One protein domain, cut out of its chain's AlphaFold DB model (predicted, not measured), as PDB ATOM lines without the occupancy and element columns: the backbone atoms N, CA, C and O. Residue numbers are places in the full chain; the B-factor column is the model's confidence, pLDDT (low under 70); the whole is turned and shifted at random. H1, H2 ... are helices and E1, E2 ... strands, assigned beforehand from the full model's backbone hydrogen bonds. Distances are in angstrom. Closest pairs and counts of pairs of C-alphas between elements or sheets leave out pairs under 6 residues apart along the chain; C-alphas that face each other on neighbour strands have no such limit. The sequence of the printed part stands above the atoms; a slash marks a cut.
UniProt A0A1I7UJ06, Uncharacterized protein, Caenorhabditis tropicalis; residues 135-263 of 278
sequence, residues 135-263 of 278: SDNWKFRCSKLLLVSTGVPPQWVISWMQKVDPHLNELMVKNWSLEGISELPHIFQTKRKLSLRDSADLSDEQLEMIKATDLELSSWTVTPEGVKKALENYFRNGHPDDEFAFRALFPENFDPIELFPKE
ATOM      1  N   SER A 135     -31.149 -24.683 -27.768       91.88
ATOM      2  CA  SER A 135     -29.949 -24.918 -28.578       91.88
ATOM      3  C   SER A 135     -29.016 -25.945 -27.927       91.88
ATOM      4  O   SER A 135     -28.936 -26.056 -26.701       91.88
ATOM      5  N   ASP A 136     -28.240 -26.661 -28.740       89.38
ATOM      6  CA  ASP A 136     -27.365 -27.738 -28.260       89.38
ATOM      7  C   ASP A 136     -26.243 -27.293 -27.328       89.38
ATOM      8  O   ASP A 136     -25.848 -28.024 -26.419       89.38
ATOM      9  N   ASN A 137     -25.757 -26.078 -27.539       86.56
ATOM     10  CA  ASN A 137     -24.706 -25.438 -26.763       86.56
ATOM     11  C   ASN A 137     -25.191 -24.876 -25.418       86.56
ATOM     12  O   ASN A 137     -24.363 -24.417 -24.629       86.56
ATOM     13  N   TRP A 138     -26.496 -24.889 -25.139       91.62
ATOM     14  CA  TRP A 138     -27.020 -24.359 -23.889       91.62
ATOM     15  C   TRP A 138     -26.741 -25.291 -22.722       91.62
ATOM     16  O   TRP A 138     -27.001 -26.489 -22.782       91.62
ATOM     17  N   LYS A 139     -26.206 -24.716 -21.646       93.31
ATOM     18  CA  LYS A 139     -25.923 -25.426 -20.400       93.31
ATOM     19  C   LYS A 139     -26.242 -24.524 -19.225       93.31
ATOM     20  O   LYS A 139     -25.733 -23.404 -19.143       93.31
ATOM     21  N   PHE A 140     -27.038 -25.031 -18.303       93.06
ATOM     22  CA  PHE A 140     -27.500 -24.326 -17.123       93.06
ATOM     23  C   PHE A 140     -27.101 -25.089 -15.868       93.06
ATOM     24  O   PHE A 140     -27.160 -26.318 -15.810       93.06
ATOM     25  N   ARG A 141     -26.724 -24.346 -14.836       93.44
ATOM     26  CA  ARG A 141     -26.556 -24.872 -13.488       93.44
ATOM     27  C   ARG A 141     -27.379 -24.019 -12.545       93.44
ATOM     28  O   ARG A 141     -27.134 -22.815 -12.450       93.44
ATOM     29  N   CYS A 142     -28.310 -24.655 -11.851       94.81
ATOM     30  CA  CYS A 142     -29.139 -23.998 -10.861       94.81
ATOM     31  C   CYS A 142     -29.422 -24.876  -9.648       94.81
ATOM     32  O   CYS A 142     -29.119 -26.067  -9.643       94.81
ATOM     33  N   SER A 143     -29.947 -24.247  -8.600       97.00
ATOM     34  CA  SER A 143     -30.463 -24.924  -7.412       97.00
ATOM     35  C   SER A 143     -31.939 -25.278  -7.596       97.00
ATOM     36  O   SER A 143     -32.386 -26.338  -7.155       97.00
ATOM     37  N   LYS A 144     -32.695 -24.408  -8.275       98.38
ATOM     38  CA  LYS A 144     -34.134 -24.554  -8.491       98.38
ATOM     39  C   LYS A 144     -34.472 -24.478  -9.971       98.38
ATOM     40  O   LYS A 144     -34.026 -23.553 -10.656       98.38
ATOM     41  N   LEU A 145     -35.278 -25.420 -10.447       98.50
ATOM     42  CA  LEU A 145     -35.814 -25.417 -11.805       98.50
ATOM     43  C   LEU A 145     -37.340 -25.464 -11.775       98.50
ATOM     44  O   LEU A 145     -37.925 -26.394 -11.221       98.50
ATOM     45  N   LEU A 146     -37.961 -24.493 -12.439       98.31
ATOM     46  CA  LEU A 146     -39.369 -24.523 -12.815       98.31
ATOM     47  C   LEU A 146     -39.478 -24.599 -14.340       98.31
ATOM     48  O   LEU A 146     -39.111 -23.650 -15.032       98.31
ATOM     49  N   LEU A 147     -40.006 -25.706 -14.855       97.38
ATOM     50  CA  LEU A 147     -40.254 -25.917 -16.279       97.38
ATOM     51  C   LEU A 147     -41.748 -26.145 -16.514       97.38
ATOM     52  O   LEU A 147     -42.291 -27.193 -16.176       97.38
ATOM     53  N   VAL A 148     -42.419 -25.159 -17.100       95.88
ATOM     54  CA  VAL A 148     -43.853 -25.215 -17.400       95.88
ATOM     55  C   VAL A 148     -44.025 -25.099 -18.902       95.88
ATOM     56  O   VAL A 148     -43.885 -24.011 -19.442       95.88
ATOM     57  N   SER A 149     -44.347 -26.195 -19.579       91.62
ATOM     58  CA  SER A 149     -44.410 -26.251 -21.047       91.62
ATOM     59  C   SER A 149     -45.678 -26.952 -21.511       91.62
ATOM     60  O   SER A 149     -45.629 -27.953 -22.207       91.62
ATOM     61  N   THR A 150     -46.837 -26.469 -21.078       89.38
ATOM     62  CA  THR A 150     -48.119 -27.136 -21.314       89.38
ATOM     63  C   THR A 150     -48.453 -27.277 -22.803       89.38
ATOM     64  O   THR A 150     -48.504 -26.291 -23.533       89.38
ATOM     65  N   GLY A 151     -48.732 -28.508 -23.233       88.69
ATOM     66  CA  GLY A 151     -49.197 -28.812 -24.587       88.69
ATOM     67  C   GLY A 151     -48.094 -28.960 -25.625       88.69
ATOM     68  O   GLY A 151     -48.395 -29.089 -26.812       88.69
ATOM     69  N   VAL A 152     -46.831 -28.989 -25.192       92.12
ATOM     70  CA  VAL A 152     -45.708 -29.309 -26.073       92.12
ATOM     71  C   VAL A 152     -45.388 -30.804 -26.027       92.12
ATOM     72  O   VAL A 152     -45.716 -31.487 -25.048       92.12
ATOM     73  N   PRO A 153     -44.725 -31.339 -27.061       94.69
ATOM     74  CA  PRO A 153     -44.307 -32.732 -27.057       94.69
ATOM     75  C   PRO A 153     -43.364 -33.066 -25.875       94.69
ATOM     76  O   PRO A 153     -42.456 -32.275 -25.598       94.69
ATOM     77  N   PRO A 154     -43.511 -34.224 -25.198       93.69
ATOM     78  CA  PRO A 154     -42.678 -34.598 -24.044       93.69
ATOM     79  C   PRO A 154     -41.172 -34.556 -24.322       93.69
ATOM     80  O   PRO A 154     -40.392 -34.130 -23.470       93.69
ATOM     81  N   GLN A 155     -40.749 -34.891 -25.545       94.94
ATOM     82  CA  GLN A 155     -39.338 -34.836 -25.924       94.94
ATOM     83  C   GLN A 155     -38.743 -33.428 -25.812       94.94
ATOM     84  O   GLN A 155     -37.565 -33.301 -25.506       94.94
ATOM     85  N   TRP A 156     -39.532 -32.362 -25.986       95.62
ATOM     86  CA  TRP A 156     -39.034 -30.995 -25.804       95.62
ATOM     87  C   TRP A 156     -38.789 -30.675 -24.332       95.62
ATOM     88  O   TRP A 156     -37.800 -30.020 -24.004       95.62
ATOM     89  N   VAL A 157     -39.648 -31.172 -23.437       95.12
ATOM     90  CA  VAL A 157     -39.445 -31.081 -21.983       95.12
ATOM     91  C   VAL A 157     -38.143 -31.786 -21.607       95.12
ATOM     92  O   VAL A 157     -37.309 -31.207 -20.910       95.12
ATOM     93  N   ILE A 158     -37.924 -32.989 -22.142       95.94
ATOM     94  CA  ILE A 158     -36.683 -33.752 -21.960       95.94
ATOM     95  C   ILE A 158     -35.470 -32.976 -22.501       95.94
ATOM     96  O   ILE A 158     -34.486 -32.820 -21.776       95.94
ATOM     97  N   SER A 159     -35.542 -32.431 -23.721       97.00
ATOM     98  CA  SER A 159     -34.469 -31.626 -24.328       97.00
ATOM     99  C   SER A 159     -34.083 -30.436 -23.444       97.00
ATOM    100  O   SER A 159     -32.896 -30.160 -23.266       97.00
ATOM    101  N   TRP A 160     -35.066 -29.748 -22.854       96.88
ATOM    102  CA  TRP A 160     -34.846 -28.658 -21.896       96.88
ATOM    103  C   TRP A 160     -34.197 -29.130 -20.598       96.88
ATOM    104  O   TRP A 160     -33.191 -28.554 -20.180       96.88
ATOM    105  N   MET A 161     -34.715 -30.200 -19.995       96.81
ATOM    106  CA  MET A 161     -34.158 -30.796 -18.777       96.81
ATOM    107  C   MET A 161     -32.695 -31.220 -18.961       96.81
ATOM    108  O   MET A 161     -31.857 -30.960 -18.099       96.81
ATOM    109  N   GLN A 162     -32.351 -31.795 -20.115       96.69
ATOM    110  CA  GLN A 162     -30.984 -32.216 -20.440       96.69
ATOM    111  C   GLN A 162     -29.983 -31.057 -20.539       96.69
ATOM    112  O   GLN A 162     -28.775 -31.291 -20.467       96.69
ATOM    113  N   LYS A 163     -30.446 -29.807 -20.687       96.00
ATOM    114  CA  LYS A 163     -29.559 -28.634 -20.635       96.00
ATOM    115  C   LYS A 163     -29.234 -28.205 -19.203       96.00
ATOM    116  O   LYS A 163     -28.382 -27.337 -19.033       96.00
ATOM    117  N   VAL A 164     -29.877 -28.778 -18.187       96.81
ATOM    118  CA  VAL A 164     -29.708 -28.409 -16.775       96.81
ATOM    119  C   VAL A 164     -28.931 -29.497 -16.027       96.81
ATOM    120  O   VAL A 164     -29.153 -30.684 -16.251       96.81
ATOM    121  N   ASP A 165     -28.022 -29.110 -15.130       95.44
ATOM    122  CA  ASP A 165     -27.359 -30.045 -14.203       95.44
ATOM    123  C   ASP A 165     -28.401 -30.807 -13.350       95.44
ATOM    124  O   ASP A 165     -29.295 -30.170 -12.787       95.44
ATOM    125  N   PRO A 166     -28.310 -32.145 -13.221       96.12
ATOM    126  CA  PRO A 166     -29.288 -32.938 -12.473       96.12
ATOM    127  C   PRO A 166     -29.279 -32.722 -10.952       96.12
ATOM    128  O   PRO A 166     -30.231 -33.124 -10.283       96.12
ATOM    129  N   HIS A 167     -28.244 -32.099 -10.378       95.31
ATOM    130  CA  HIS A 167     -28.139 -31.884  -8.931       95.31
ATOM    131  C   HIS A 167     -28.940 -30.664  -8.462       95.31
ATOM    132  O   HIS A 167     -28.371 -29.651  -8.045       95.31
ATOM    133  N   LEU A 168     -30.263 -30.789  -8.489       97.62
ATOM    134  CA  LEU A 168     -31.192 -29.748  -8.062       97.62
ATOM    135  C   LEU A 168     -31.536 -29.875  -6.573       97.62
ATOM    136  O   LEU A 168     -31.584 -30.966  -6.000       97.62
ATOM    137  N   ASN A 169     -31.803 -28.742  -5.933       97.25
ATOM    138  CA  ASN A 169     -32.487 -28.719  -4.647       97.25
ATOM    139  C   ASN A 169     -33.999 -28.874  -4.845       97.25
ATOM    140  O   ASN A 169     -34.630 -29.651  -4.131       97.25
ATOM    141  N   GLU A 170     -34.561 -28.159  -5.822       98.31
ATOM    142  CA  GLU A 170     -35.998 -28.143  -6.108       98.31
ATOM    143  C   GLU A 170     -36.241 -28.276  -7.617       98.31
ATOM    144  O   GLU A 170     -35.623 -27.568  -8.420       98.31
ATOM    145  N   LEU A 171     -37.145 -29.175  -7.998       98.50
ATOM    146  CA  LEU A 171     -37.547 -29.413  -9.380       98.50
ATOM    147  C   LEU A 171     -39.069 -29.413  -9.486       98.50
ATOM    148  O   LEU A 171     -39.739 -30.199  -8.820       98.50
ATOM    149  N   MET A 172     -39.606 -28.573 -10.366       98.00
ATOM    150  CA  MET A 172     -41.007 -28.602 -10.763       98.00
ATOM    151  C   MET A 172     -41.117 -28.668 -12.283       98.00
ATOM    152  O   MET A 172     -40.579 -27.806 -12.984       98.00
ATOM    153  N   VAL A 173     -41.839 -29.669 -12.782       96.81
ATOM    154  CA  VAL A 173     -42.111 -29.849 -14.210       96.81
ATOM    155  C   VAL A 173     -43.614 -29.991 -14.432       96.81
ATOM    156  O   VAL A 173     -44.268 -30.809 -13.787       96.81
ATOM    157  N   LYS A 174     -44.160 -29.192 -15.353       94.94
ATOM    158  CA  LYS A 174     -45.575 -29.214 -15.746       94.94
ATOM    159  C   LYS A 174     -45.701 -29.309 -17.267       94.94
ATOM    160  O   LYS A 174     -45.237 -28.420 -17.987       94.94
ATOM    161  N   ASN A 175     -46.353 -30.359 -17.751       93.75
ATOM    162  CA  ASN A 175     -46.744 -30.565 -19.146       93.75
ATOM    163  C   ASN A 175     -47.850 -31.628 -19.221       93.75
ATOM    164  O   ASN A 175     -47.820 -32.571 -18.452       93.75
ATOM    165  N   TRP A 176     -48.758 -31.563 -20.201       90.69
ATOM    166  CA  TRP A 176     -49.859 -32.534 -20.346       90.69
ATOM    167  C   TRP A 176     -49.418 -34.004 -20.367       90.69
ATOM    168  O   TRP A 176     -50.187 -34.872 -19.959       90.69
ATOM    169  N   SER A 177     -48.206 -34.285 -20.847       90.19
ATOM    170  CA  SER A 177     -47.571 -35.595 -20.743       90.19
ATOM    171  C   SER A 177     -46.108 -35.439 -20.344       90.19
ATOM    172  O   SER A 177     -45.403 -34.558 -20.850       90.19
ATOM    173  N   LEU A 178     -45.661 -36.313 -19.443       92.88
ATOM    174  CA  LEU A 178     -44.280 -36.416 -18.983       92.88
ATOM    175  C   LEU A 178     -43.680 -37.788 -19.332       92.88
ATOM    176  O   LEU A 178     -42.847 -38.303 -18.599       92.88
ATOM    177  N   GLU A 179     -44.106 -38.391 -20.443       93.31
ATOM    178  CA  GLU A 179     -43.513 -39.634 -20.952       93.31
ATOM    179  C   GLU A 179     -41.992 -39.494 -21.151       93.31
ATOM    180  O   GLU A 179     -41.512 -38.507 -21.720       93.31
ATOM    181  N   GLY A 180     -41.240 -40.486 -20.678       93.94
ATOM    182  CA  GLY A 180     -39.783 -40.549 -20.684       93.94
ATOM    183  C   GLY A 180     -39.108 -39.735 -19.579       93.94
ATOM    184  O   GLY A 180     -37.876 -39.716 -19.518       93.94
ATOM    185  N   ILE A 181     -39.860 -39.044 -18.712       94.62
ATOM    186  CA  ILE A 181     -39.254 -38.213 -17.664       94.62
ATOM    187  C   ILE A 181     -38.592 -39.061 -16.580       94.62
ATOM    188  O   ILE A 181     -37.592 -38.630 -16.002       94.62
ATOM    189  N   SER A 182     -39.117 -40.263 -16.323       94.44
ATOM    190  CA  SER A 182     -38.600 -41.182 -15.307       94.44
ATOM    191  C   SER A 182     -37.195 -41.708 -15.624       94.44
ATOM    192  O   SER A 182     -36.475 -42.120 -14.721       94.44
ATOM    193  N   GLU A 183     -36.744 -41.603 -16.876       95.38
ATOM    194  CA  GLU A 183     -35.385 -41.966 -17.294       95.38
ATOM    195  C   GLU A 183     -34.342 -40.885 -16.959       95.38
ATOM    196  O   GLU A 183     -33.132 -41.100 -17.089       95.38
ATOM    197  N   LEU A 184     -34.781 -39.693 -16.538       96.81
ATOM    198  CA  LEU A 184     -33.876 -38.583 -16.276       96.81
ATOM    199  C   LEU A 184     -33.260 -38.660 -14.873       96.81
ATOM    200  O   LEU A 184     -33.977 -38.759 -13.874       96.81
ATOM    201  N   PRO A 185     -31.927 -38.484 -14.747       96.94
ATOM    202  CA  PRO A 185     -31.258 -38.491 -13.447       96.94
ATOM    203  C   PRO A 185     -31.776 -37.399 -12.503       96.94
ATOM    204  O   PRO A 185     -31.714 -37.572 -11.288       96.94
ATOM    205  N   HIS A 186     -32.305 -36.297 -13.043       97.44
ATOM    206  CA  HIS A 186     -32.898 -35.189 -12.293       97.44
ATOM    207  C   HIS A 186     -33.973 -35.656 -11.309       97.44
ATOM    208  O   HIS A 186     -34.036 -35.142 -10.193       97.44
ATOM    209  N   ILE A 187     -34.768 -36.660 -11.684       96.81
ATOM    210  CA  ILE A 187     -35.872 -37.174 -10.865       96.81
ATOM    211  C   ILE A 187     -35.348 -37.822  -9.579       96.81
ATOM    212  O   ILE A 187     -35.867 -37.576  -8.493       96.81
ATOM    213  N   PHE A 188     -34.248 -38.568  -9.674       96.00
ATOM    214  CA  PHE A 188     -33.665 -39.295  -8.540       96.00
ATOM    215  C   PHE A 188     -32.601 -38.496  -7.775       96.00
ATOM    216  O   PHE A 188     -32.189 -38.878  -6.677       96.00
ATOM    217  N   GLN A 189     -32.089 -37.412  -8.363       95.62
ATOM    218  CA  GLN A 189     -31.009 -36.600  -7.789       95.62
ATOM    219  C   GLN A 189     -31.492 -35.299  -7.148       95.62
ATOM    220  O   GLN A 189     -30.717 -34.681  -6.410       95.62
ATOM    221  N   THR A 190     -32.752 -34.916  -7.369       97.00
ATOM    222  CA  THR A 190     -33.370 -33.776  -6.687       97.00
ATOM    223  C   THR A 190     -33.401 -34.019  -5.178       97.00
ATOM    224  O   THR A 190     -33.834 -35.073  -4.713       97.00
ATOM    225  N   LYS A 191     -32.882 -33.057  -4.406       95.00
ATOM    226  CA  LYS A 191     -32.574 -33.266  -2.983       95.00
ATOM    227  C   LYS A 191     -33.731 -33.005  -2.033       95.00
ATOM    228  O   LYS A 191     -33.824 -33.701  -1.030       95.00
ATOM    229  N   ARG A 192     -34.531 -31.968  -2.288       95.12
ATOM    230  CA  ARG A 192     -35.525 -31.479  -1.328       95.12
ATOM    231  C   ARG A 192     -36.940 -31.647  -1.854       95.12
ATOM    232  O   ARG A 192     -37.685 -32.433  -1.284       95.12
ATOM    233  N   LYS A 193     -37.277 -30.930  -2.932       97.50
ATOM    234  CA  LYS A 193     -38.644 -30.848  -3.463       97.50
ATOM    235  C   LYS A 193     -38.725 -31.324  -4.902       97.50
ATOM    236  O   LYS A 193     -38.017 -30.782  -5.751       97.50
ATOM    237  N   LEU A 194     -39.622 -32.262  -5.182       97.88
ATOM    238  CA  LEU A 194     -39.919 -32.735  -6.531       97.88
ATOM    239  C   LEU A 194     -41.423 -32.633  -6.807       97.88
ATOM    240  O   LEU A 194     -42.232 -33.240  -6.112       97.88
ATOM    241  N   SER A 195     -41.786 -31.893  -7.854       97.56
ATOM    242  CA  SER A 195     -43.168 -31.724  -8.299       97.56
ATOM    243  C   SER A 195     -43.315 -32.110  -9.773       97.56
ATOM    244  O   SER A 195     -42.784 -31.441 -10.661       97.56
ATOM    245  N   LEU A 196     -44.038 -33.202 -10.015       95.44
ATOM    246  CA  LEU A 196     -44.437 -33.742 -11.316       95.44
ATOM    247  C   LEU A 196     -45.965 -33.919 -11.287       95.44
ATOM    248  O   LEU A 196     -46.478 -35.018 -11.078       95.44
ATOM    249  N   ARG A 197     -46.706 -32.809 -11.401       84.00
ATOM    250  CA  ARG A 197     -48.175 -32.786 -11.208       84.00
ATOM    251  C   ARG A 197     -48.954 -33.513 -12.301       84.00
ATOM    252  O   ARG A 197     -50.077 -33.962 -12.071       84.00
ATOM    253  N   ASP A 198     -48.379 -33.594 -13.491       85.56
ATOM    254  CA  ASP A 198     -48.961 -34.295 -14.625       85.56
ATOM    255  C   ASP A 198     -48.475 -35.749 -14.663       85.56
ATOM    256  O   ASP A 198     -47.472 -36.080 -14.038       85.56
ATOM    257  N   SER A 199     -49.200 -36.626 -15.363       79.62
ATOM    258  CA  SER A 199     -48.945 -38.076 -15.374       79.62
ATOM    259  C   SER A 199     -47.510 -38.417 -15.798       79.62
ATOM    260  O   SER A 199     -47.219 -38.513 -16.992       79.62
ATOM    261  N   ALA A 200     -46.645 -38.656 -14.817       84.31
ATOM    262  CA  ALA A 200     -45.310 -39.198 -14.988       84.31
ATOM    263  C   ALA A 200     -45.369 -40.723 -15.126       84.31
ATOM    264  O   ALA A 200     -46.193 -41.408 -14.511       84.31
ATOM    265  N   ASP A 201     -44.466 -41.267 -15.924       91.00
ATOM    266  CA  ASP A 201     -44.314 -42.691 -16.207       91.00
ATOM    267  C   ASP A 201     -43.392 -43.382 -15.190       91.00
ATOM    268  O   ASP A 201     -42.415 -44.035 -15.549       91.00
ATOM    269  N   LEU A 202     -43.691 -43.202 -13.898       94.75
ATOM    270  CA  LEU A 202     -42.939 -43.792 -12.789       94.75
ATOM    271  C   LEU A 202     -43.405 -45.224 -12.485       94.75
ATOM    272  O   LEU A 202     -44.602 -45.482 -12.351       94.75
ATOM    273  N   SER A 203     -42.466 -46.150 -12.304       95.06
ATOM    274  CA  SER A 203     -42.726 -47.447 -11.665       95.06
ATOM    275  C   SER A 203     -42.625 -47.360 -10.138       95.06
ATOM    276  O   SER A 203     -42.110 -46.381  -9.592       95.06
ATOM    277  N   ASP A 204     -43.073 -48.405  -9.436       96.19
ATOM    278  CA  ASP A 204     -42.898 -48.524  -7.982       96.19
ATOM    279  C   ASP A 204     -41.411 -48.470  -7.593       96.19
ATOM    280  O   ASP A 204     -41.031 -47.749  -6.672       96.19
ATOM    281  N   GLU A 205     -40.546 -49.174  -8.331       95.88
ATOM    282  CA  GLU A 205     -39.100 -49.185  -8.088       95.88
ATOM    283  C   GLU A 205     -38.475 -47.805  -8.311       95.88
ATOM    284  O   GLU A 205     -37.624 -47.376  -7.534       95.88
ATOM    285  N   GLN A 206     -38.900 -47.089  -9.355       96.19
ATOM    286  CA  GLN A 206     -38.425 -45.731  -9.616       96.19
ATOM    287  C   GLN A 206     -38.898 -44.761  -8.528       96.19
ATOM    288  O   GLN A 206     -38.111 -43.933  -8.072       96.19
ATOM    289  N   LEU A 207     -40.146 -44.877  -8.071       95.94
ATOM    290  CA  LEU A 207     -40.674 -44.071  -6.972       95.94
ATOM    291  C   LEU A 207     -39.864 -44.281  -5.680       95.94
ATOM    292  O   LEU A 207     -39.509 -43.307  -5.018       95.94
ATOM    293  N   GLU A 208     -39.505 -45.525  -5.354       94.38
ATOM    294  CA  GLU A 208     -38.652 -45.849  -4.198       94.38
ATOM    295  C   GLU A 208     -37.236 -45.245  -4.294       94.38
ATOM    296  O   GLU A 208     -36.593 -45.000  -3.272       94.38
ATOM    297  N   MET A 209     -36.734 -44.986  -5.505       95.25
ATOM    298  CA  MET A 209     -35.410 -44.391  -5.732       95.25
ATOM    299  C   MET A 209     -35.376 -42.864  -5.557       95.25
ATOM    300  O   MET A 209     -34.284 -42.279  -5.544       95.25
ATOM    301  N   ILE A 210     -36.530 -42.202  -5.446       95.88
ATOM    302  CA  ILE A 210     -36.609 -40.746  -5.290       95.88
ATOM    303  C   ILE A 210     -36.076 -40.339  -3.909       95.88
ATOM    304  O   ILE A 210     -36.491 -40.855  -2.874       95.88
ATOM    305  N   LYS A 211     -35.134 -39.387  -3.898       92.56
ATOM    306  CA  LYS A 211     -34.490 -38.892  -2.668       92.56
ATOM    307  C   LYS A 211     -35.241 -37.752  -1.992       92.56
ATOM    308  O   LYS A 211     -35.084 -37.573  -0.789       92.56
ATOM    309  N   ALA A 212     -35.975 -36.961  -2.770       95.56
ATOM    310  CA  ALA A 212     -36.781 -35.863  -2.260       95.56
ATOM    311  C   ALA A 212     -37.900 -36.390  -1.352       95.56
ATOM    312  O   ALA A 212     -38.477 -37.446  -1.613       95.56
ATOM    313  N   THR A 213     -38.194 -35.640  -0.294       95.25
ATOM    314  CA  THR A 213     -39.252 -35.961   0.674       95.25
ATOM    315  C   THR A 213     -40.454 -35.029   0.545       95.25
ATOM    316  O   THR A 213     -41.569 -35.480   0.775       95.25
ATOM    317  N   ASP A 214     -40.255 -33.783   0.098       97.25
ATOM    318  CA  ASP A 214     -41.332 -32.882  -0.333       97.25
ATOM    319  C   ASP A 214     -41.738 -33.268  -1.767       97.25
ATOM    320  O   ASP A 214     -41.019 -32.995  -2.737       97.25
ATOM    321  N   LEU A 215     -42.849 -33.996  -1.885       96.88
ATOM    322  CA  LEU A 215     -43.273 -34.675  -3.104       96.88
ATOM    323  C   LEU A 215     -44.677 -34.259  -3.517       96.88
ATOM    324  O   LEU A 215     -45.638 -34.380  -2.761       96.88
ATOM    325  N   GLU A 216     -44.803 -33.881  -4.783       96.56
ATOM    326  CA  GLU A 216     -46.086 -33.696  -5.446       96.56
ATOM    327  C   GLU A 216     -46.066 -34.410  -6.797       96.56
ATOM    328  O   GLU A 216     -45.548 -33.889  -7.782       96.56
ATOM    329  N   LEU A 217     -46.590 -35.630  -6.845       95.81
ATOM    330  CA  LEU A 217     -46.430 -36.530  -7.985       95.81
ATOM    331  C   LEU A 217     -47.778 -37.029  -8.509       95.81
ATOM    332  O   LEU A 217     -48.743 -37.200  -7.762       95.81
ATOM    333  N   SER A 218     -47.824 -37.327  -9.800       93.00
ATOM    334  CA  SER A 218     -48.935 -38.019 -10.444       93.00
ATOM    335  C   SER A 218     -48.391 -39.136 -11.320       93.00
ATOM    336  O   SER A 218     -47.520 -38.897 -12.154       93.00
ATOM    337  N   SER A 219     -48.879 -40.362 -11.143       92.88
ATOM    338  CA  SER A 219     -48.507 -41.490 -11.995       92.88
ATOM    339  C   SER A 219     -49.584 -42.566 -12.014       92.88
ATOM    340  O   SER A 219     -50.097 -42.980 -10.978       92.88
ATOM    341  N   TRP A 220     -49.909 -43.053 -13.210       91.12
ATOM    342  CA  TRP A 220     -50.927 -44.086 -13.413       91.12
ATOM    343  C   TRP A 220     -50.387 -45.515 -13.367       91.12
ATOM    344  O   TRP A 220     -51.173 -46.460 -13.357       91.12
ATOM    345  N   THR A 221     -49.066 -45.674 -13.359       91.69
ATOM    346  CA  THR A 221     -48.371 -46.968 -13.361       91.69
ATOM    347  C   THR A 221     -47.968 -47.432 -11.965       91.69
ATOM    348  O   THR A 221     -47.740 -48.626 -11.776       91.69
ATOM    349  N   VAL A 222     -47.917 -46.516 -10.994       94.31
ATOM    350  CA  VAL A 222     -47.599 -46.821  -9.594       94.31
ATOM    351  C   VAL A 222     -48.767 -47.532  -8.911       94.31
ATOM    352  O   VAL A 222     -49.925 -47.118  -9.021       94.31
ATOM    353  N   THR A 223     -48.456 -48.596  -8.174       93.88
ATOM    354  CA  THR A 223     -49.431 -49.399  -7.433       93.88
ATOM    355  C   THR A 223     -49.709 -48.821  -6.038       93.88
ATOM    356  O   THR A 223     -48.915 -48.037  -5.512       93.88
ATOM    357  N   PRO A 224     -50.800 -49.239  -5.363       92.88
ATOM    358  CA  PRO A 224     -51.059 -48.815  -3.987       92.88
ATOM    359  C   PRO A 224     -49.927 -49.175  -3.013       92.88
ATOM    360  O   PRO A 224     -49.642 -48.409  -2.096       92.88
ATOM    361  N   GLU A 225     -49.248 -50.306  -3.229       92.06
ATOM    362  CA  GLU A 225     -48.102 -50.712  -2.410       92.06
ATOM    363  C   GLU A 225     -46.889 -49.798  -2.652       92.06
ATOM    364  O   GLU A 225     -46.209 -49.417  -1.700       92.06
ATOM    365  N   GLY A 226     -46.658 -49.376  -3.900       94.19
ATOM    366  CA  GLY A 226     -45.648 -48.369  -4.234       94.19
ATOM    367  C   GLY A 226     -45.907 -47.034  -3.530       94.19
ATOM    368  O   GLY A 226     -45.019 -46.505  -2.854       94.19
ATOM    369  N   VAL A 227     -47.146 -46.525  -3.596       94.31
ATOM    370  CA  VAL A 227     -47.548 -45.294  -2.883       94.31
ATOM    371  C   VAL A 227     -47.350 -45.443  -1.377       94.31
ATOM    372  O   VAL A 227     -46.804 -44.545  -0.735       94.31
ATOM    373  N   LYS A 228     -47.754 -46.580  -0.804       93.25
ATOM    374  CA  LYS A 228     -47.593 -46.865   0.624       93.25
ATOM    375  C   LYS A 228     -46.132 -46.806   1.062       93.25
ATOM    376  O   LYS A 228     -45.822 -46.146   2.051       93.25
ATOM    377  N   LYS A 229     -45.218 -47.440   0.328       93.25
ATOM    378  CA  LYS A 229     -43.782 -47.391   0.647       93.25
ATOM    379  C   LYS A 229     -43.207 -45.981   0.536       93.25
ATOM    380  O   LYS A 229     -42.413 -45.582   1.389       93.25
ATOM    381  N   ALA A 230     -43.620 -45.213  -0.472       93.56
ATOM    382  CA  ALA A 230     -43.218 -43.816  -0.611       93.56
ATOM    383  C   ALA A 230     -43.711 -42.965   0.573       93.56
ATOM    384  O   ALA A 230     -42.950 -42.172   1.129       93.56
ATOM    385  N   LEU A 231     -44.948 -43.195   1.019       93.31
ATOM    386  CA  LEU A 231     -45.522 -42.543   2.193       93.31
ATOM    387  C   LEU A 231     -44.799 -42.947   3.493       93.31
ATOM    388  O   LEU A 231     -44.519 -42.100   4.339       93.31
ATOM    389  N   GLU A 232     -44.432 -44.221   3.655       91.69
ATOM    390  CA  GLU A 232     -43.599 -44.669   4.779       91.69
ATOM    391  C   GLU A 232     -42.223 -43.988   4.786       91.69
ATOM    392  O   GLU A 232     -41.728 -43.609   5.852       91.69
ATOM    393  N   ASN A 233     -41.602 -43.821   3.616       91.25
ATOM    394  CA  ASN A 233     -40.343 -43.094   3.480       91.25
ATOM    395  C   ASN A 233     -40.499 -41.625   3.898       91.25
ATOM    396  O   ASN A 233     -39.682 -41.127   4.674       91.25
ATOM    397  N   TYR A 234     -41.577 -40.967   3.462       93.12
ATOM    398  CA  TYR A 234     -41.931 -39.613   3.888       93.12
ATOM    399  C   TYR A 234     -42.069 -39.507   5.414       93.12
ATOM    400  O   TYR A 234     -41.432 -38.655   6.025       93.12
ATOM    401  N   PHE A 235     -42.797 -40.416   6.072       90.75
ATOM    402  CA  PHE A 235     -42.928 -40.379   7.537       90.75
ATOM    403  C   PHE A 235     -41.610 -40.611   8.286       90.75
ATOM    404  O   PHE A 235     -41.432 -40.095   9.389       90.75
ATOM    405  N   ARG A 236     -40.694 -41.414   7.729       90.62
ATOM    406  CA  ARG A 236     -39.405 -41.722   8.370       90.62
ATOM    407  C   ARG A 236     -38.365 -40.624   8.175       90.62
ATOM    408  O   ARG A 236     -37.570 -40.397   9.084       90.62
ATOM    409  N   ASN A 237     -38.347 -39.995   7.002       92.38
ATOM    410  CA  ASN A 237     -37.241 -39.141   6.563       92.38
ATOM    411  C   ASN A 237     -37.646 -37.690   6.261       92.38
ATOM    412  O   ASN A 237     -36.759 -36.856   6.098       92.38
ATOM    413  N   GLY A 238     -38.943 -37.390   6.173       90.75
ATOM    414  CA  GLY A 238     -39.455 -36.064   5.843       90.75
ATOM    415  C   GLY A 238     -39.200 -35.022   6.929       90.75
ATOM    416  O   GLY A 238     -39.062 -35.325   8.120       90.75
ATOM    417  N   HIS A 239     -39.140 -33.766   6.504       91.94
ATOM    418  CA  HIS A 239     -39.052 -32.609   7.381       91.94
ATOM    419  C   HIS A 239     -40.447 -32.084   7.766       91.94
ATOM    420  O   HIS A 239     -41.418 -32.342   7.060       91.94
ATOM    421  N   PRO A 240     -40.575 -31.317   8.869       88.50
ATOM    422  CA  PRO A 240     -41.870 -30.798   9.326       88.50
ATOM    423  C   PRO A 240     -42.632 -29.934   8.312       88.50
ATOM    424  O   PRO A 240     -43.852 -29.849   8.405       88.50
ATOM    425  N   ASP A 241     -41.914 -29.294   7.385       91.69
ATOM    426  CA  ASP A 241     -42.475 -28.408   6.359       91.69
ATOM    427  C   ASP A 241     -42.637 -29.105   4.995       91.69
ATOM    428  O   ASP A 241     -42.983 -28.447   4.014       91.69
ATOM    429  N   ASP A 242     -42.329 -30.403   4.905       93.94
ATOM    430  CA  ASP A 242     -42.503 -31.163   3.668       93.94
ATOM    431  C   ASP A 242     -43.986 -31.511   3.471       93.94
ATOM    432  O   ASP A 242     -44.741 -31.696   4.427       93.94
ATOM    433  N   GLU A 243     -44.399 -31.642   2.212       94.62
ATOM    434  CA  GLU A 243     -45.724 -32.127   1.832       94.62
ATOM    435  C   GLU A 243     -45.586 -33.428   1.033       94.62
ATOM    436  O   GLU A 243     -44.640 -33.600   0.268       94.62
ATOM    437  N   PHE A 244     -46.544 -34.344   1.193       94.62
ATOM    438  CA  PHE A 244     -46.656 -35.539   0.360       94.62
ATOM    439  C   PHE A 244     -48.029 -35.560  -0.307       94.62
ATOM    440  O   PHE A 244     -49.051 -35.807   0.337       94.62
ATOM    441  N   ALA A 245     -48.044 -35.315  -1.611       94.25
ATOM    442  CA  ALA A 245     -49.218 -35.402  -2.461       94.25
ATOM    443  C   ALA A 245     -48.936 -36.376  -3.609       94.25
ATOM    444  O   ALA A 245     -47.999 -36.194  -4.385       94.25
ATOM    445  N   PHE A 246     -49.763 -37.415  -3.729       93.00
ATOM    446  CA  PHE A 246     -49.628 -38.413  -4.786       93.00
ATOM    447  C   PHE A 246     -50.979 -38.692  -5.443       93.00
ATOM    448  O   PHE A 246     -51.960 -38.997  -4.762       93.00
ATOM    449  N   ARG A 247     -51.031 -38.618  -6.773       91.75
ATOM    450  CA  ARG A 247     -52.199 -38.987  -7.579       91.75
ATOM    451  C   ARG A 247     -51.904 -40.284  -8.338       91.75
ATOM    452  O   ARG A 247     -50.980 -40.325  -9.141       91.75
ATOM    453  N   ALA A 248     -52.697 -41.327  -8.085       90.12
ATOM    454  CA  ALA A 248     -52.557 -42.643  -8.714       90.12
ATOM    455  C   ALA A 248     -53.908 -43.205  -9.176       90.12
ATOM    456  O   ALA A 248     -54.964 -42.721  -8.759       90.12
ATOM    457  N   LEU A 249     -53.876 -44.251 -10.010       87.19
ATOM    458  CA  LEU A 249     -55.062 -45.051 -10.317       87.19
ATOM    459  C   LEU A 249     -55.242 -46.121  -9.238       87.19
ATOM    460  O   LEU A 249     -54.539 -47.129  -9.220       87.19
ATOM    461  N   PHE A 250     -56.214 -45.911  -8.352       87.38
ATOM    462  CA  PHE A 250     -56.618 -46.912  -7.368       87.38
ATOM    463  C   PHE A 250     -57.787 -47.762  -7.893       87.38
ATOM    464  O   PHE A 250     -58.651 -47.240  -8.603       87.38
ATOM    465  N   PRO A 251     -57.858 -49.061  -7.543       87.12
ATOM    466  CA  PRO A 251     -59.060 -49.864  -7.761       87.12
ATOM    467  C   PRO A 251     -60.296 -49.213  -7.118       87.12
ATOM    468  O   PRO A 251     -60.190 -48.659  -6.029       87.12
ATOM    469  N   GLU A 252     -61.480 -49.338  -7.730       85.81
ATOM    470  CA  GLU A 252     -62.720 -48.691  -7.240       85.81
ATOM    471  C   GLU A 252     -63.067 -49.018  -5.777       85.81
ATOM    472  O   GLU A 252     -63.652 -48.196  -5.081       85.81
ATOM    473  N   ASN A 253     -62.693 -50.212  -5.308       88.19
ATOM    474  CA  ASN A 253     -62.971 -50.690  -3.951       88.19
ATOM    475  C   ASN A 253     -61.773 -50.553  -2.997       88.19
ATOM    476  O   ASN A 253     -61.779 -51.168  -1.933       88.19
ATOM    477  N   PHE A 254     -60.721 -49.831  -3.389       88.25
ATOM    478  CA  PHE A 254     -59.559 -49.620  -2.535       88.25
ATOM    479  C   PHE A 254     -59.914 -48.681  -1.380       88.25
ATOM    480  O   PHE A 254     -60.424 -47.585  -1.613       88.25
ATOM    481  N   ASP A 255     -59.630 -49.098  -0.146       87.75
ATOM    482  CA  ASP A 255     -59.754 -48.241   1.031       87.75
ATOM    483  C   ASP A 255     -58.441 -47.457   1.229       87.75
ATOM    484  O   ASP A 255     -57.417 -48.063   1.554       87.75
ATOM    485  N   PRO A 256     -58.430 -46.116   1.077       85.81
ATOM    486  CA  PRO A 256     -57.223 -45.308   1.251       85.81
ATOM    487  C   PRO A 256     -56.569 -45.445   2.631       85.81
ATOM    488  O   PRO A 256     -55.378 -45.162   2.767       85.81
ATOM    489  N   ILE A 257     -57.313 -45.888   3.653       86.19
ATOM    490  CA  ILE A 257     -56.769 -46.150   4.992       86.19
ATOM    491  C   ILE A 257     -55.681 -47.236   4.939       86.19
ATOM    492  O   ILE A 257     -54.744 -47.195   5.736       86.19
ATOM    493  N   GLU A 258     -55.734 -48.160   3.974       87.94
ATOM    494  CA  GLU A 258     -54.739 -49.230   3.801       87.94
ATOM    495  C   GLU A 258     -53.325 -48.716   3.466       87.94
ATOM    496  O   GLU A 258     -52.346 -49.447   3.669       87.94
ATOM    497  N   LEU A 259     -53.195 -47.465   2.999       89.50
ATOM    498  CA  LEU A 259     -51.903 -46.812   2.749       89.50
ATOM    499  C   LEU A 259     -51.169 -46.434   4.041       89.50
ATOM    500  O   LEU A 259     -49.952 -46.266   4.025       89.50
ATOM    501  N   PHE A 260     -51.882 -46.283   5.158       86.12
ATOM    502  CA  PHE A 260     -51.297 -45.800   6.403       86.12
ATOM    503  C   PHE A 260     -50.845 -46.965   7.301       86.12
ATOM    504  O   PHE A 260     -51.541 -47.979   7.412       86.12
ATOM    505  N   PRO A 261     -49.694 -46.835   7.989       80.88
ATOM    506  CA  PRO A 261     -49.310 -47.755   9.055       80.88
ATOM    507  C   PRO A 261     -50.415 -47.894  10.111       80.88
ATOM    508  O   PRO A 261     -51.029 -46.904  10.515       80.88
ATOM    509  N   LYS A 262     -50.654 -49.121  10.593       78.94
ATOM    510  CA  LYS A 262     -51.748 -49.432  11.537       78.94
ATOM    511  C   LYS A 262     -51.584 -48.752  12.896       78.94
ATOM    512  O   LYS A 262     -52.532 -48.684  13.671       78.94
ATOM    513  N   GLU A 263     -50.378 -48.298  13.201       78.56
ATOM    514  CA  GLU A 263     -50.009 -47.636  14.446       78.56
ATOM    515  C   GLU A 263     -50.409 -46.151  14.469       78.56
ATOM    516  O   GLU A 263     -50.346 -45.519  15.525       78.56
TER     517      GLU A 263
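This is residues 135 to 263 of the 278 residues of an uncharacterized protein of Caenorhabditis tropicalis (UniProt A0A1I7UJ06). The chain is wound in stacked right-handed turns, a short solenoid in which strands E1 to E5 line up side by side as one parallel sheet, while the returning stretches with helices H1 to H4 form a looser row along the other side of the turns. H5 packs on H4 past the last turn, and the two ends of the printed part lie at opposite ends of the long axis. The printed part has 129 residues with five named helices and five named strands, in the order E1 H1 E2 H2 E3 H3 E4 H4 E5 H5; the sheet order is E1 E2 E3 E4 E5. The class is mixed, helices and strands, with 62 residues in named elements, under half. The whole is compact, with a radius of gyration of the C-alphas of 15.0 A, yet elongated, spanning 52 by 30 by 21 A.

E1, residues 144 to 148, is an edge strand, parallel to E2, residues 170 to 174, at 3 degrees; N 147 and O 172 are 2.9 A apart, within hydrogen-bond range. H1, residues 154 to 161, only grazes the sheet with residues 157 to 161; the closest C-alphas of E1 and H1 are those of Leu 147 and Val 157, 7.7 A apart. E3, residues 193 to 199, is parallel to E2 at 14 degrees, with N 195 and O 171 2.8 A apart. H2, residues 185 to 189, is on the sheet and only just over E3, on which 3 of its 5 C-alphas fall. E4, residues 214 to 218, is parallel to E3 at 8 degrees, with N 196 and O 216 2.8 A apart. H3, residues 204 to 208, is not on the sheet and is near H2. E5, residues 244 to 247, is the other edge strand, parallel to E4 at 3 degrees, with N 245 and O 215 2.8 A apart. H4, residues 224 to 237, is on the same face as H2, over E5 and along the strands at 8 degrees on the local plane. H4 touches H3 with residues 225 to 230 alone; the closest C-alphas, of Asp 204 and Gly 226, are 4.7 A apart. H5, residues 256 to 259, touches H4; the closest C-alphas, of Lys 228 and Leu 259, are 4.8 A apart. Each of E1, H1, E2; E2, H2, E3; E3, H3, E4; and E4, H4, E5 is a strand-helix-strand unit, two parallel neighbour strands with a helix between, and its crossover is right-handed. Every O i to N i+4 pair is within hydrogen-bond range in H1, H2, H3 and H4; H5 is too short for such a pair.

E1 begins at C-alpha 144, (-34.134, -24.554, -8.491). E3, the longest strand by residues, is 17.3 A from first to last C-alpha, and H4, the longest helix, 19.9 A. H5 ends at C-alpha 259, (-51.903, -46.812, 2.749).

The C-alphas of Asn 137 and Glu 263, the two farthest apart, are 53.2 A apart. The printed part has no cut, and no link between its named elements is long. The mean pLDDT of the printed part is 93.0, and no printed residue is under 70.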